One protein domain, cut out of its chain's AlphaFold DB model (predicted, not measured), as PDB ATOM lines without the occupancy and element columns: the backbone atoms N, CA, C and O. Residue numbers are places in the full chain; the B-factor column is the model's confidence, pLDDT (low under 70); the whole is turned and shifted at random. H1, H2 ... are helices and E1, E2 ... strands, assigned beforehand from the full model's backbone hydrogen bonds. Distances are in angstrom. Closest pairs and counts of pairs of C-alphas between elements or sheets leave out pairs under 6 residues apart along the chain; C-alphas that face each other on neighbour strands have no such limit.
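Overview. This is residues 15 to 91 of the 438 residues of an uncharacterized protein of Plasmodium cynomolgi (strain B) (UniProt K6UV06). A loop arm with one short strand, E1, leads to two short helices, H1 and H2, that pack together at a steep tilt; the long helix H3 passes near both, and its residues 84 to 90 stick out at the far end. The printed part has 77 residues, in the order E1, H1, H2, H3, and is mostly helix. It is loose, with a radius of gyration of the C-alphas of 14.6 A, and elongated, spanning 47 by 28 by 19 A.

Arrangement. E1, residues 22 to 24, pairs with no named strand, but residues 15 to 16 pair antiparallel with its residues 22 to 23. H1, residues 42 to 50, touches H2, residues 54 to 64; their closest C-alphas, of Ile 49 and Val 56, are 6.3 A apart. They run opposite ways at a steep tilt of 48 degrees. H3, residues 70 to 90, is near H1, with 11 pairs of C-alphas within 10 A, and near H2, with 5. E1 is apart from H1, H2 and H3. In H1, H2 and H3 every O i to N i+4 pair is within hydrogen-bond range.

Along the chain. E1 begins at C-alpha 22 (393.141, 270.861, 176.037) and spans 6.5 A. H1 spans 12.4 A, H2 14.5 A and H3 30.2 A, ending at C-alpha 90 (375.192, 307.170, 170.194).

Size, cuts and confidence. The farthest C-alphas, of Asp 18 and His 91, are 48.8 A apart. The printed part has no cut; E1 to H1 is a long link of 17 residues. Mean pLDDT of the printed part is 70.1, and 35 residues are under 70, among them residues 64 to 91.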
ATOM      1  N   THR A  15     389.715 268.522 172.424       81.19
ATOM      2  CA  THR A  15     390.077 267.198 172.922       81.19
ATOM      3  C   THR A  15     390.910 267.390 174.184       81.19
ATOM      4  O   THR A  15     391.861 268.170 174.184       81.19
ATOM      5  N   VAL A  16     390.520 266.736 175.278       80.75
ATOM      6  CA  VAL A  16     391.260 266.777 176.547       80.75
ATOM      7  C   VAL A  16     392.300 265.670 176.508       80.75
ATOM      8  O   VAL A  16     391.928 264.506 176.383       80.75
ATOM      9  N   TYR A  17     393.578 266.030 176.594       79.62
ATOM     10  CA  TYR A  17     394.664 265.055 176.706       79.62
ATOM     11  C   TYR A  17     395.014 264.792 178.173       79.62
ATOM     12  O   TYR A  17     395.129 263.639 178.564       79.62
ATOM     13  N   ASP A  18     395.066 265.849 178.993       73.62
ATOM     14  CA  ASP A  18     395.305 265.781 180.441       73.62
ATOM     15  C   ASP A  18     394.370 266.731 181.197       73.62
ATOM     16  O   ASP A  18     393.738 267.602 180.598       73.62
ATOM     17  N   LYS A  19     394.336 266.643 182.537       69.50
ATOM     18  CA  LYS A  19     393.529 267.533 183.403       69.50
ATOM     19  C   LYS A  19     393.760 269.031 183.149       69.50
ATOM     20  O   LYS A  19     392.887 269.829 183.472       69.50
ATOM     21  N   THR A  20     394.911 269.408 182.592       68.44
ATOM     22  CA  THR A  20     395.295 270.800 182.305       68.44
ATOM     23  C   THR A  20     395.471 271.101 180.819       68.44
ATOM     24  O   THR A  20     395.529 272.271 180.454       68.44
ATOM     25  N   ASN A  21     395.552 270.078 179.963       76.69
ATOM     26  CA  ASN A  21     395.913 270.242 178.558       76.69
ATOM     27  C   ASN A  21     394.715 269.912 177.673       76.69
ATOM     28  O   ASN A  21     394.325 268.750 177.510       76.69
ATOM     29  N   ILE A  22     394.151 270.959 177.084       82.31
ATOM     30  CA  ILE A  22     393.141 270.861 176.037       82.31
ATOM     31  C   ILE A  22     393.789 271.217 174.702       82.31
ATOM     32  O   ILE A  22     394.651 272.087 174.640       82.31
ATOM     33  N   LYS A  23     393.384 270.538 173.634       85.44
ATOM     34  CA  LYS A  23     393.721 270.913 172.259       85.44
ATOM     35  C   LYS A  23     392.446 271.295 171.540       85.44
ATOM     36  O   LYS A  23     391.487 270.523 171.549       85.44
ATOM     37  N   LEU A  24     392.437 272.454 170.898       86.81
ATOM     38  CA  LEU A  24     391.296 272.891 170.105       86.81
ATOM     39  C   LEU A  24     391.171 272.056 168.829       86.81
ATOM     40  O   LEU A  24     392.155 271.793 168.140       86.81
ATOM     41  N   ASN A  25     389.943 271.652 168.512       86.25
ATOM     42  CA  ASN A  25     389.655 270.860 167.325       86.25
ATOM     43  C   ASN A  25     389.375 271.765 166.127       86.25
ATOM     44  O   ASN A  25     388.781 272.842 166.247       86.25
ATOM     45  N   GLU A  26     389.755 271.297 164.947       87.62
ATOM     46  CA  GLU A  26     389.409 271.944 163.689       87.62
ATOM     47  C   GLU A  26     387.967 271.622 163.292       87.62
ATOM     48  O   GLU A  26     387.392 270.591 163.651       87.62
ATOM     49  N   CYS A  27     387.339 272.555 162.588       84.50
ATOM     50  CA  CYS A  27     385.976 272.392 162.121       84.50
ATOM     51  C   CYS A  27     385.957 271.573 160.834       84.50
ATOM     52  O   CYS A  27     386.515 271.997 159.827       84.50
ATOM     53  N   ASN A  28     385.173 270.496 160.813       80.56
ATOM     54  CA  ASN A  28     385.037 269.610 159.647       80.56
ATOM     55  C   ASN A  28     384.481 270.304 158.384       80.56
ATOM     56  O   ASN A  28     384.464 269.716 157.310       80.56
ATOM     57  N   ARG A  29     383.950 271.529 158.512       80.25
ATOM     58  CA  ARG A  29     383.326 272.293 157.418       80.25
ATOM     59  C   ARG A  29     384.219 273.394 156.863       80.25
ATOM     60  O   ARG A  29     384.231 273.598 155.657       80.25
ATOM     61  N   CYS A  30     384.873 274.162 157.733       82.75
ATOM     62  CA  CYS A  30     385.679 275.312 157.319       82.75
ATOM     63  C   CYS A  30     387.177 275.121 157.557       82.75
ATOM     64  O   CYS A  30     387.917 276.068 157.314       82.75
ATOM     65  N   SER A  31     387.597 273.961 158.074       84.94
ATOM     66  CA  SER A  31     388.991 273.596 158.372       84.94
ATOM     67  C   SER A  31     389.743 274.612 159.237       84.94
ATOM     68  O   SER A  31     390.963 274.648 159.268       84.94
ATOM     69  N   ASN A  32     389.004 275.472 159.936       86.06
ATOM     70  CA  ASN A  32     389.541 276.438 160.881       86.06
ATOM     71  C   ASN A  32     389.328 275.916 162.299       86.06
ATOM     72  O   ASN A  32     388.392 275.150 162.549       86.06
ATOM     73  N   ILE A  33     390.136 276.401 163.240       86.12
ATOM     74  CA  ILE A  33     389.973 276.119 164.668       86.12
ATOM     75  C   ILE A  33     388.537 276.458 165.105       86.12
ATOM     76  O   ILE A  33     388.020 277.545 164.821       86.12
ATOM     77  N   CYS A  34     387.869 275.508 165.768       84.12
ATOM     78  CA  CYS A  34     386.447 275.604 166.090       84.12
ATOM     79  C   CYS A  34     386.116 276.750 167.034       84.12
ATOM     80  O   CYS A  34     385.080 277.386 166.852       84.12
ATOM     81  N   ASP A  35     386.950 276.968 168.046       85.62
ATOM     82  CA  ASP A  35     386.742 278.002 169.048       85.62
ATOM     83  C   ASP A  35     388.067 278.437 169.689       85.62
ATOM     84  O   ASP A  35     388.490 277.901 170.709       85.62
ATOM     85  N   GLU A  36     388.719 279.433 169.090       86.94
ATOM     86  CA  GLU A  36     389.971 280.006 169.608       86.94
ATOM     87  C   GLU A  36     389.801 280.751 170.944       86.94
ATOM     88  O   GLU A  36     390.790 281.069 171.599       86.94
ATOM     89  N   TYR A  37     388.568 281.077 171.351       83.25
ATOM     90  CA  TYR A  37     388.313 281.845 172.571       83.25
ATOM     91  C   TYR A  37     388.281 280.973 173.830       83.25
ATOM     92  O   TYR A  37     388.263 281.513 174.933       83.25
ATOM     93  N   MET A  38     388.329 279.644 173.690       80.69
ATOM     94  CA  MET A  38     388.439 278.723 174.829       80.69
ATOM     95  C   MET A  38     389.766 278.868 175.587       80.69
ATOM     96  O   MET A  38     389.774 278.744 176.807       80.69
ATOM     97  N   GLU A  39     390.861 279.182 174.888       84.38
ATOM     98  CA  GLU A  39     392.195 279.368 175.485       84.38
ATOM     99  C   GLU A  39     392.520 280.843 175.775       84.38
ATOM    100  O   GLU A  39     393.473 281.158 176.488       84.38
ATOM    101  N   LYS A  40     391.736 281.779 175.226       81.69
ATOM    102  CA  LYS A  40     391.993 283.214 175.386       81.69
ATOM    103  C   LYS A  40     391.545 283.709 176.756       81.69
ATOM    104  O   LYS A  40     390.458 283.397 177.236       81.69
ATOM    105  N   ASN A  41     392.359 284.583 177.345       78.06
ATOM    106  CA  ASN A  41     392.010 285.277 178.582       78.06
ATOM    107  C   ASN A  41     390.790 286.202 178.373       78.06
ATOM    108  O   ASN A  41     390.598 286.786 177.301       78.06
ATOM    109  N   THR A  42     390.002 286.395 179.429       73.25
ATOM    110  CA  THR A  42     388.789 287.221 179.498       73.25
ATOM    111  C   THR A  42     388.985 288.635 178.942       73.25
ATOM    112  O   THR A  42     388.079 289.165 178.306       73.25
ATOM    113  N   PHE A  43     390.169 289.238 179.100       76.25
ATOM    114  CA  PHE A  43     390.478 290.559 178.533       76.25
ATOM    115  C   PHE A  43     390.440 290.578 176.994       76.25
ATOM    116  O   PHE A  43     389.872 291.486 176.388       76.25
ATOM    117  N   LEU A  44     390.985 289.546 176.340       77.06
ATOM    118  CA  LEU A  44     390.943 289.426 174.879       77.06
ATOM    119  C   LEU A  44     389.530 289.132 174.380       77.06
ATOM    120  O   LEU A  44     389.138 289.613 173.314       77.06
ATOM    121  N   ILE A  45     388.756 288.360 175.144       77.38
ATOM    122  CA  ILE A  45     387.334 288.146 174.864       77.38
ATOM    123  C   ILE A  45     386.611 289.498 174.932       77.38
ATOM    124  O   ILE A  45     385.946 289.872 173.971       77.38
ATOM    125  N   PHE A  46     386.830 290.278 175.994       69.56
ATOM    126  CA  PHE A  46     386.235 291.601 176.194       69.56
ATOM    127  C   PHE A  46     386.502 292.579 175.052       69.56
ATOM    128  O   PHE A  46     385.563 293.168 174.519       69.56
ATOM    129  N   ILE A  47     387.758 292.713 174.624       75.38
ATOM    130  CA  ILE A  47     388.111 293.596 173.505       75.38
ATOM    131  C   ILE A  47     387.327 293.218 172.245       75.38
ATOM    132  O   ILE A  47     386.799 294.075 171.544       75.38
ATOM    133  N   ASN A  48     387.220 291.926 171.950       73.50
ATOM    134  CA  ASN A  48     386.527 291.477 170.749       73.50
ATOM    135  C   ASN A  48     384.989 291.606 170.856       73.50
ATOM    136  O   ASN A  48     384.343 291.739 169.816       73.50
ATOM    137  N   ILE A  49     384.410 291.653 172.068       68.12
ATOM    138  CA  ILE A  49     383.016 292.099 172.287       68.12
ATOM    139  C   ILE A  49     382.881 293.582 171.942       68.12
ATOM    140  O   ILE A  49     381.951 293.951 171.236       68.12
ATOM    141  N   LEU A  50     383.796 294.433 172.424       66.75
ATOM    142  CA  LEU A  50     383.760 295.874 172.137       66.75
ATOM    143  C   LEU A  50     383.834 296.153 170.631       66.75
ATOM    144  O   LEU A  50     383.144 297.036 170.133       66.75
ATOM    145  N   PHE A  51     384.615 295.357 169.898       71.44
ATOM    146  CA  PHE A  51     384.692 295.414 168.436       71.44
ATOM    147  C   PHE A  51     383.514 294.754 167.706       71.44
ATOM    148  O   PHE A  51     383.552 294.634 166.483       71.44
ATOM    149  N   LEU A  52     382.485 294.304 168.427       67.00
ATOM    150  CA  LEU A  52     381.290 293.673 167.871       67.00
ATOM    151  C   LEU A  52     381.597 292.467 166.958       67.00
ATOM    152  O   LEU A  52     380.871 292.199 165.996       67.00
ATOM    153  N   LYS A  53     382.667 291.713 167.244       71.19
ATOM    154  CA  LYS A  53     383.063 290.589 166.389       71.19
ATOM    155  C   LYS A  53     382.093 289.410 166.537       71.19
ATOM    156  O   LYS A  53     381.912 288.906 167.651       71.19
ATOM    157  N   PRO A  54     381.500 288.907 165.436       69.25
ATOM    158  CA  PRO A  54     380.483 287.853 165.483       69.25
ATOM    159  C   PRO A  54     381.006 286.533 166.066       69.25
ATOM    160  O   PRO A  54     380.230 285.728 166.585       69.25
ATOM    161  N   GLU A  55     382.312 286.274 165.995       76.88
ATOM    162  CA  GLU A  55     382.913 285.056 166.539       76.88
ATOM    163  C   GLU A  55     382.836 284.986 168.066       76.88
ATOM    164  O   GLU A  55     382.521 283.928 168.614       76.88
ATOM    165  N   VAL A  56     383.042 286.109 168.757       78.56
ATOM    166  CA  VAL A  56     382.972 286.136 170.222       78.56
ATOM    167  C   VAL A  56     381.551 285.931 170.708       78.56
ATOM    168  O   VAL A  56     381.333 285.137 171.619       78.56
ATOM    169  N   TYR A  57     380.558 286.545 170.064       75.06
ATOM    170  CA  TYR A  57     379.157 286.312 170.424       75.06
ATOM    171  C   TYR A  57     378.750 284.846 170.271       75.06
ATOM    172  O   TYR A  57     378.055 284.312 171.137       75.06
ATOM    173  N   ARG A  58     379.238 284.160 169.228       76.06
ATOM    174  CA  ARG A  58     379.019 282.716 169.052       76.06
ATOM    175  C   ARG A  58     379.675 281.891 170.163       76.06
ATOM    176  O   ARG A  58     379.021 280.990 170.687       76.06
ATOM    177  N   HIS A  59     380.904 282.234 170.565       83.88
ATOM    178  CA  HIS A  59     381.583 281.616 171.712       83.88
ATOM    179  C   HIS A  59     380.752 281.751 172.995       83.88
ATOM    180  O   HIS A  59     380.472 280.762 173.670       83.88
ATOM    181  N   ILE A  60     380.293 282.964 173.302       74.06
ATOM    182  CA  ILE A  60     379.566 283.259 174.541       74.06
ATOM    183  C   ILE A  60     378.243 282.504 174.579       74.06
ATOM    184  O   ILE A  60     377.995 281.740 175.507       74.06
ATOM    185  N   ILE A  61     377.414 282.694 173.550       70.69
ATOM    186  CA  ILE A  61     376.023 282.237 173.547       70.69
ATOM    187  C   ILE A  61     375.935 280.712 173.458       70.69
ATOM    188  O   ILE A  61     375.139 280.097 174.157       70.69
ATOM    189  N   PHE A  62     376.735 280.074 172.606       70.44
ATOM    190  CA  PHE A  62     376.524 278.656 172.294       70.44
ATOM    191  C   PHE A  62     377.552 277.721 172.918       70.44
ATOM    192  O   PHE A  62     377.245 276.543 173.133       70.44
ATOM    193  N   ASN A  63     378.756 278.222 173.196       74.50
ATOM    194  CA  ASN A  63     379.850 277.395 173.689       74.50
ATOM    195  C   ASN A  63     380.132 277.628 175.179       74.50
ATOM    196  O   ASN A  63     380.456 276.662 175.858       74.50
ATOM    197  N   ARG A  64     379.938 278.847 175.707       68.69
ATOM    198  CA  ARG A  64     380.122 279.184 177.133       68.69
ATOM    199  C   ARG A  64     378.843 279.138 177.962       68.69
ATOM    200  O   ARG A  64     378.932 278.644 179.068       68.69
ATOM    201  N   LEU A  65     377.664 279.558 177.476       55.44
ATOM    202  CA  LEU A  65     376.424 279.512 178.291       55.44
ATOM    203  C   LEU A  65     376.055 278.096 178.773       55.44
ATOM    204  O   LEU A  65     375.317 277.949 179.742       55.44
ATOM    205  N   LYS A  66     376.567 277.051 178.111       48.38
ATOM    206  CA  LYS A  66     376.384 275.654 178.531       48.38
ATOM    207  C   LYS A  66     377.329 275.233 179.672       48.38
ATOM    208  O   LYS A  66     377.062 274.233 180.329       48.38
ATOM    209  N   TYR A  67     378.403 275.991 179.915       52.12
ATOM    210  CA  TYR A  67     379.313 275.850 181.052       52.12
ATOM    211  C   TYR A  67     378.988 276.944 182.074       52.12
ATOM    212  O   TYR A  67     379.143 278.129 181.802       52.12
ATOM    213  N   HIS A  68     378.511 276.553 183.253       48.84
ATOM    214  CA  HIS A  68     378.064 277.460 184.314       48.84
ATOM    215  C   HIS A  68     379.212 278.256 184.978       48.84
ATOM    216  O   HIS A  68     379.445 278.138 186.181       48.84
ATOM    217  N   ASP A  69     379.905 279.120 184.237       52.94
ATOM    218  CA  ASP A  69     380.841 280.093 184.802       52.94
ATOM    219  C   ASP A  69     380.082 281.345 185.262       52.94
ATOM    220  O   ASP A  69     379.906 282.322 184.526       52.94
ATOM    221  N   LYS A  70     379.627 281.331 186.524       53.09
ATOM    222  CA  LYS A  70     378.872 282.432 187.164       53.09
ATOM    223  C   LYS A  70     379.548 283.805 187.016       53.09
ATOM    224  O   LYS A  70     378.858 284.811 186.869       53.09
ATOM    225  N   PHE A  71     380.881 283.853 187.029       50.44
ATOM    226  CA  PHE A  71     381.658 285.096 186.928       50.44
ATOM    227  C   PHE A  71     381.478 285.795 185.574       50.44
ATOM    228  O   PHE A  71     381.321 287.016 185.493       50.44
ATOM    229  N   ILE A  72     381.432 285.002 184.508       53.00
ATOM    230  CA  ILE A  72     381.288 285.487 183.141       53.00
ATOM    231  C   ILE A  72     379.871 286.028 182.936       53.00
ATOM    232  O   ILE A  72     379.729 287.120 182.403       53.00
ATOM    233  N   HIS A  73     378.830 285.372 183.459       56.84
ATOM    234  CA  HIS A  73     377.455 285.885 183.368       56.84
ATOM    235  C   HIS A  73     377.294 287.302 183.941       56.84
ATOM    236  O   HIS A  73     376.661 288.148 183.310       56.84
ATOM    237  N   VAL A  74     377.901 287.590 185.098       58.28
ATOM    238  CA  VAL A  74     377.832 288.923 185.726       58.28
ATOM    239  C   VAL A  74     378.597 289.963 184.907       58.28
ATOM    240  O   VAL A  74     378.103 291.070 184.696       58.28
ATOM    241  N   PHE A  75     379.789 289.615 184.417       60.16
ATOM    242  CA  PHE A  75     380.583 290.494 183.558       60.16
ATOM    243  C   PHE A  75     379.869 290.796 182.234       60.16
ATOM    244  O   PHE A  75     379.771 291.950 181.831       60.16
ATOM    245  N   PHE A  76     379.295 289.778 181.594       60.47
ATOM    246  CA  PHE A  76     378.542 289.924 180.353       60.47
ATOM    247  C   PHE A  76     377.281 290.758 180.516       60.47
ATOM    248  O   PHE A  76     377.024 291.618 179.679       60.47
ATOM    249  N   LEU A  77     376.529 290.566 181.601       61.75
ATOM    250  CA  LEU A  77     375.380 291.414 181.914       61.75
ATOM    251  C   LEU A  77     375.797 292.880 182.077       61.75
ATOM    252  O   LEU A  77     375.165 293.757 181.490       61.75
ATOM    253  N   LYS A  78     376.906 293.154 182.780       61.53
ATOM    254  CA  LYS A  78     377.464 294.515 182.881       61.53
ATOM    255  C   LYS A  78     377.863 295.083 181.517       61.53
ATOM    256  O   LYS A  78     377.630 296.260 181.266       61.53
ATOM    257  N   MET A  79     378.406 294.257 180.626       62.50
ATOM    258  CA  MET A  79     378.784 294.677 179.274       62.50
ATOM    259  C   MET A  79     377.603 294.928 178.353       62.50
ATOM    260  O   MET A  79     377.649 295.869 177.567       62.50
ATOM    261  N   ILE A  80     376.538 294.138 178.469       61.00
ATOM    262  CA  ILE A  80     375.279 294.387 177.766       61.00
ATOM    263  C   ILE A  80     374.694 295.720 178.236       61.00
ATOM    264  O   ILE A  80     374.350 296.547 177.401       61.00
ATOM    265  N   ILE A  81     374.665 295.973 179.549       60.78
ATOM    266  CA  ILE A  81     374.213 297.255 180.109       60.78
ATOM    267  C   ILE A  81     375.072 298.412 179.581       60.78
ATOM    268  O   ILE A  81     374.530 299.409 179.111       60.78
ATOM    269  N   LEU A  82     376.399 298.273 179.588       66.75
ATOM    270  CA  LEU A  82     377.309 299.293 179.065       66.75
ATOM    271  C   LEU A  82     377.092 299.546 177.566       66.75
ATOM    272  O   LEU A  82     377.029 300.694 177.143       66.75
ATOM    273  N   PHE A  83     376.938 298.491 176.765       58.59
ATOM    274  CA  PHE A  83     376.671 298.599 175.332       58.59
ATOM    275  C   PHE A  83     375.309 299.246 175.048       58.59
ATOM    276  O   PHE A  83     375.193 300.036 174.118       58.59
ATOM    277  N   LEU A  84     374.291 298.968 175.867       55.91
ATOM    278  CA  LEU A  84     372.987 299.632 175.795       55.91
ATOM    279  C   LEU A  84     373.086 301.119 176.136       55.91
ATOM    280  O   LEU A  84     372.481 301.926 175.442       55.91
ATOM    281  N   ILE A  85     373.878 301.487 177.148       58.66
ATOM    282  CA  ILE A  85     374.137 302.892 177.500       58.66
ATOM    283  C   ILE A  85     374.858 303.601 176.352       58.66
ATOM    284  O   ILE A  85     374.456 304.690 175.952       58.66
ATOM    285  N   ILE A  86     375.892 302.970 175.791       56.50
ATOM    286  CA  ILE A  86     376.653 303.517 174.664       56.50
ATOM    287  C   ILE A  86     375.757 303.662 173.431       56.50
ATOM    288  O   ILE A  86     375.761 304.714 172.809       56.50
ATOM    289  N   ASN A  87     374.944 302.658 173.098       50.38
ATOM    290  CA  ASN A  87     374.012 302.750 171.975       50.38
ATOM    291  C   ASN A  87     372.909 303.771 172.213       50.38
ATOM    292  O   ASN A  87     372.540 304.450 171.268       50.38
ATOM    293  N   ALA A  88     372.389 303.900 173.435       56.72
ATOM    294  CA  ALA A  88     371.440 304.956 173.765       56.72
ATOM    295  C   ALA A  88     372.084 306.329 173.533       56.72
ATOM    296  O   ALA A  88     371.498 307.163 172.855       56.72
ATOM    297  N   TYR A  89     373.320 306.518 174.003       53.12
ATOM    298  CA  TYR A  89     374.068 307.764 173.849       53.12
ATOM    299  C   TYR A  89     374.463 308.071 172.393       53.12
ATOM    300  O   TYR A  89     374.464 309.227 171.985       53.12
ATOM    301  N   LEU A  90     374.792 307.045 171.601       47.72
ATOM    302  CA  LEU A  90     375.192 307.170 170.194       47.72
ATOM    303  C   LEU A  90     374.009 307.121 169.215       47.72
ATOM    304  O   LEU A  90     374.205 307.341 168.018       47.72
ATOM    305  N   HIS A  91     372.789 306.815 169.673       45.22
ATOM    306  CA  HIS A  91     371.620 306.787 168.801       45.22
ATOM    307  C   HIS A  91     371.309 308.219 168.333       45.22
ATOM    308  O   HIS A  91     371.128 309.102 169.170       45.22
TER     309      HIS A  91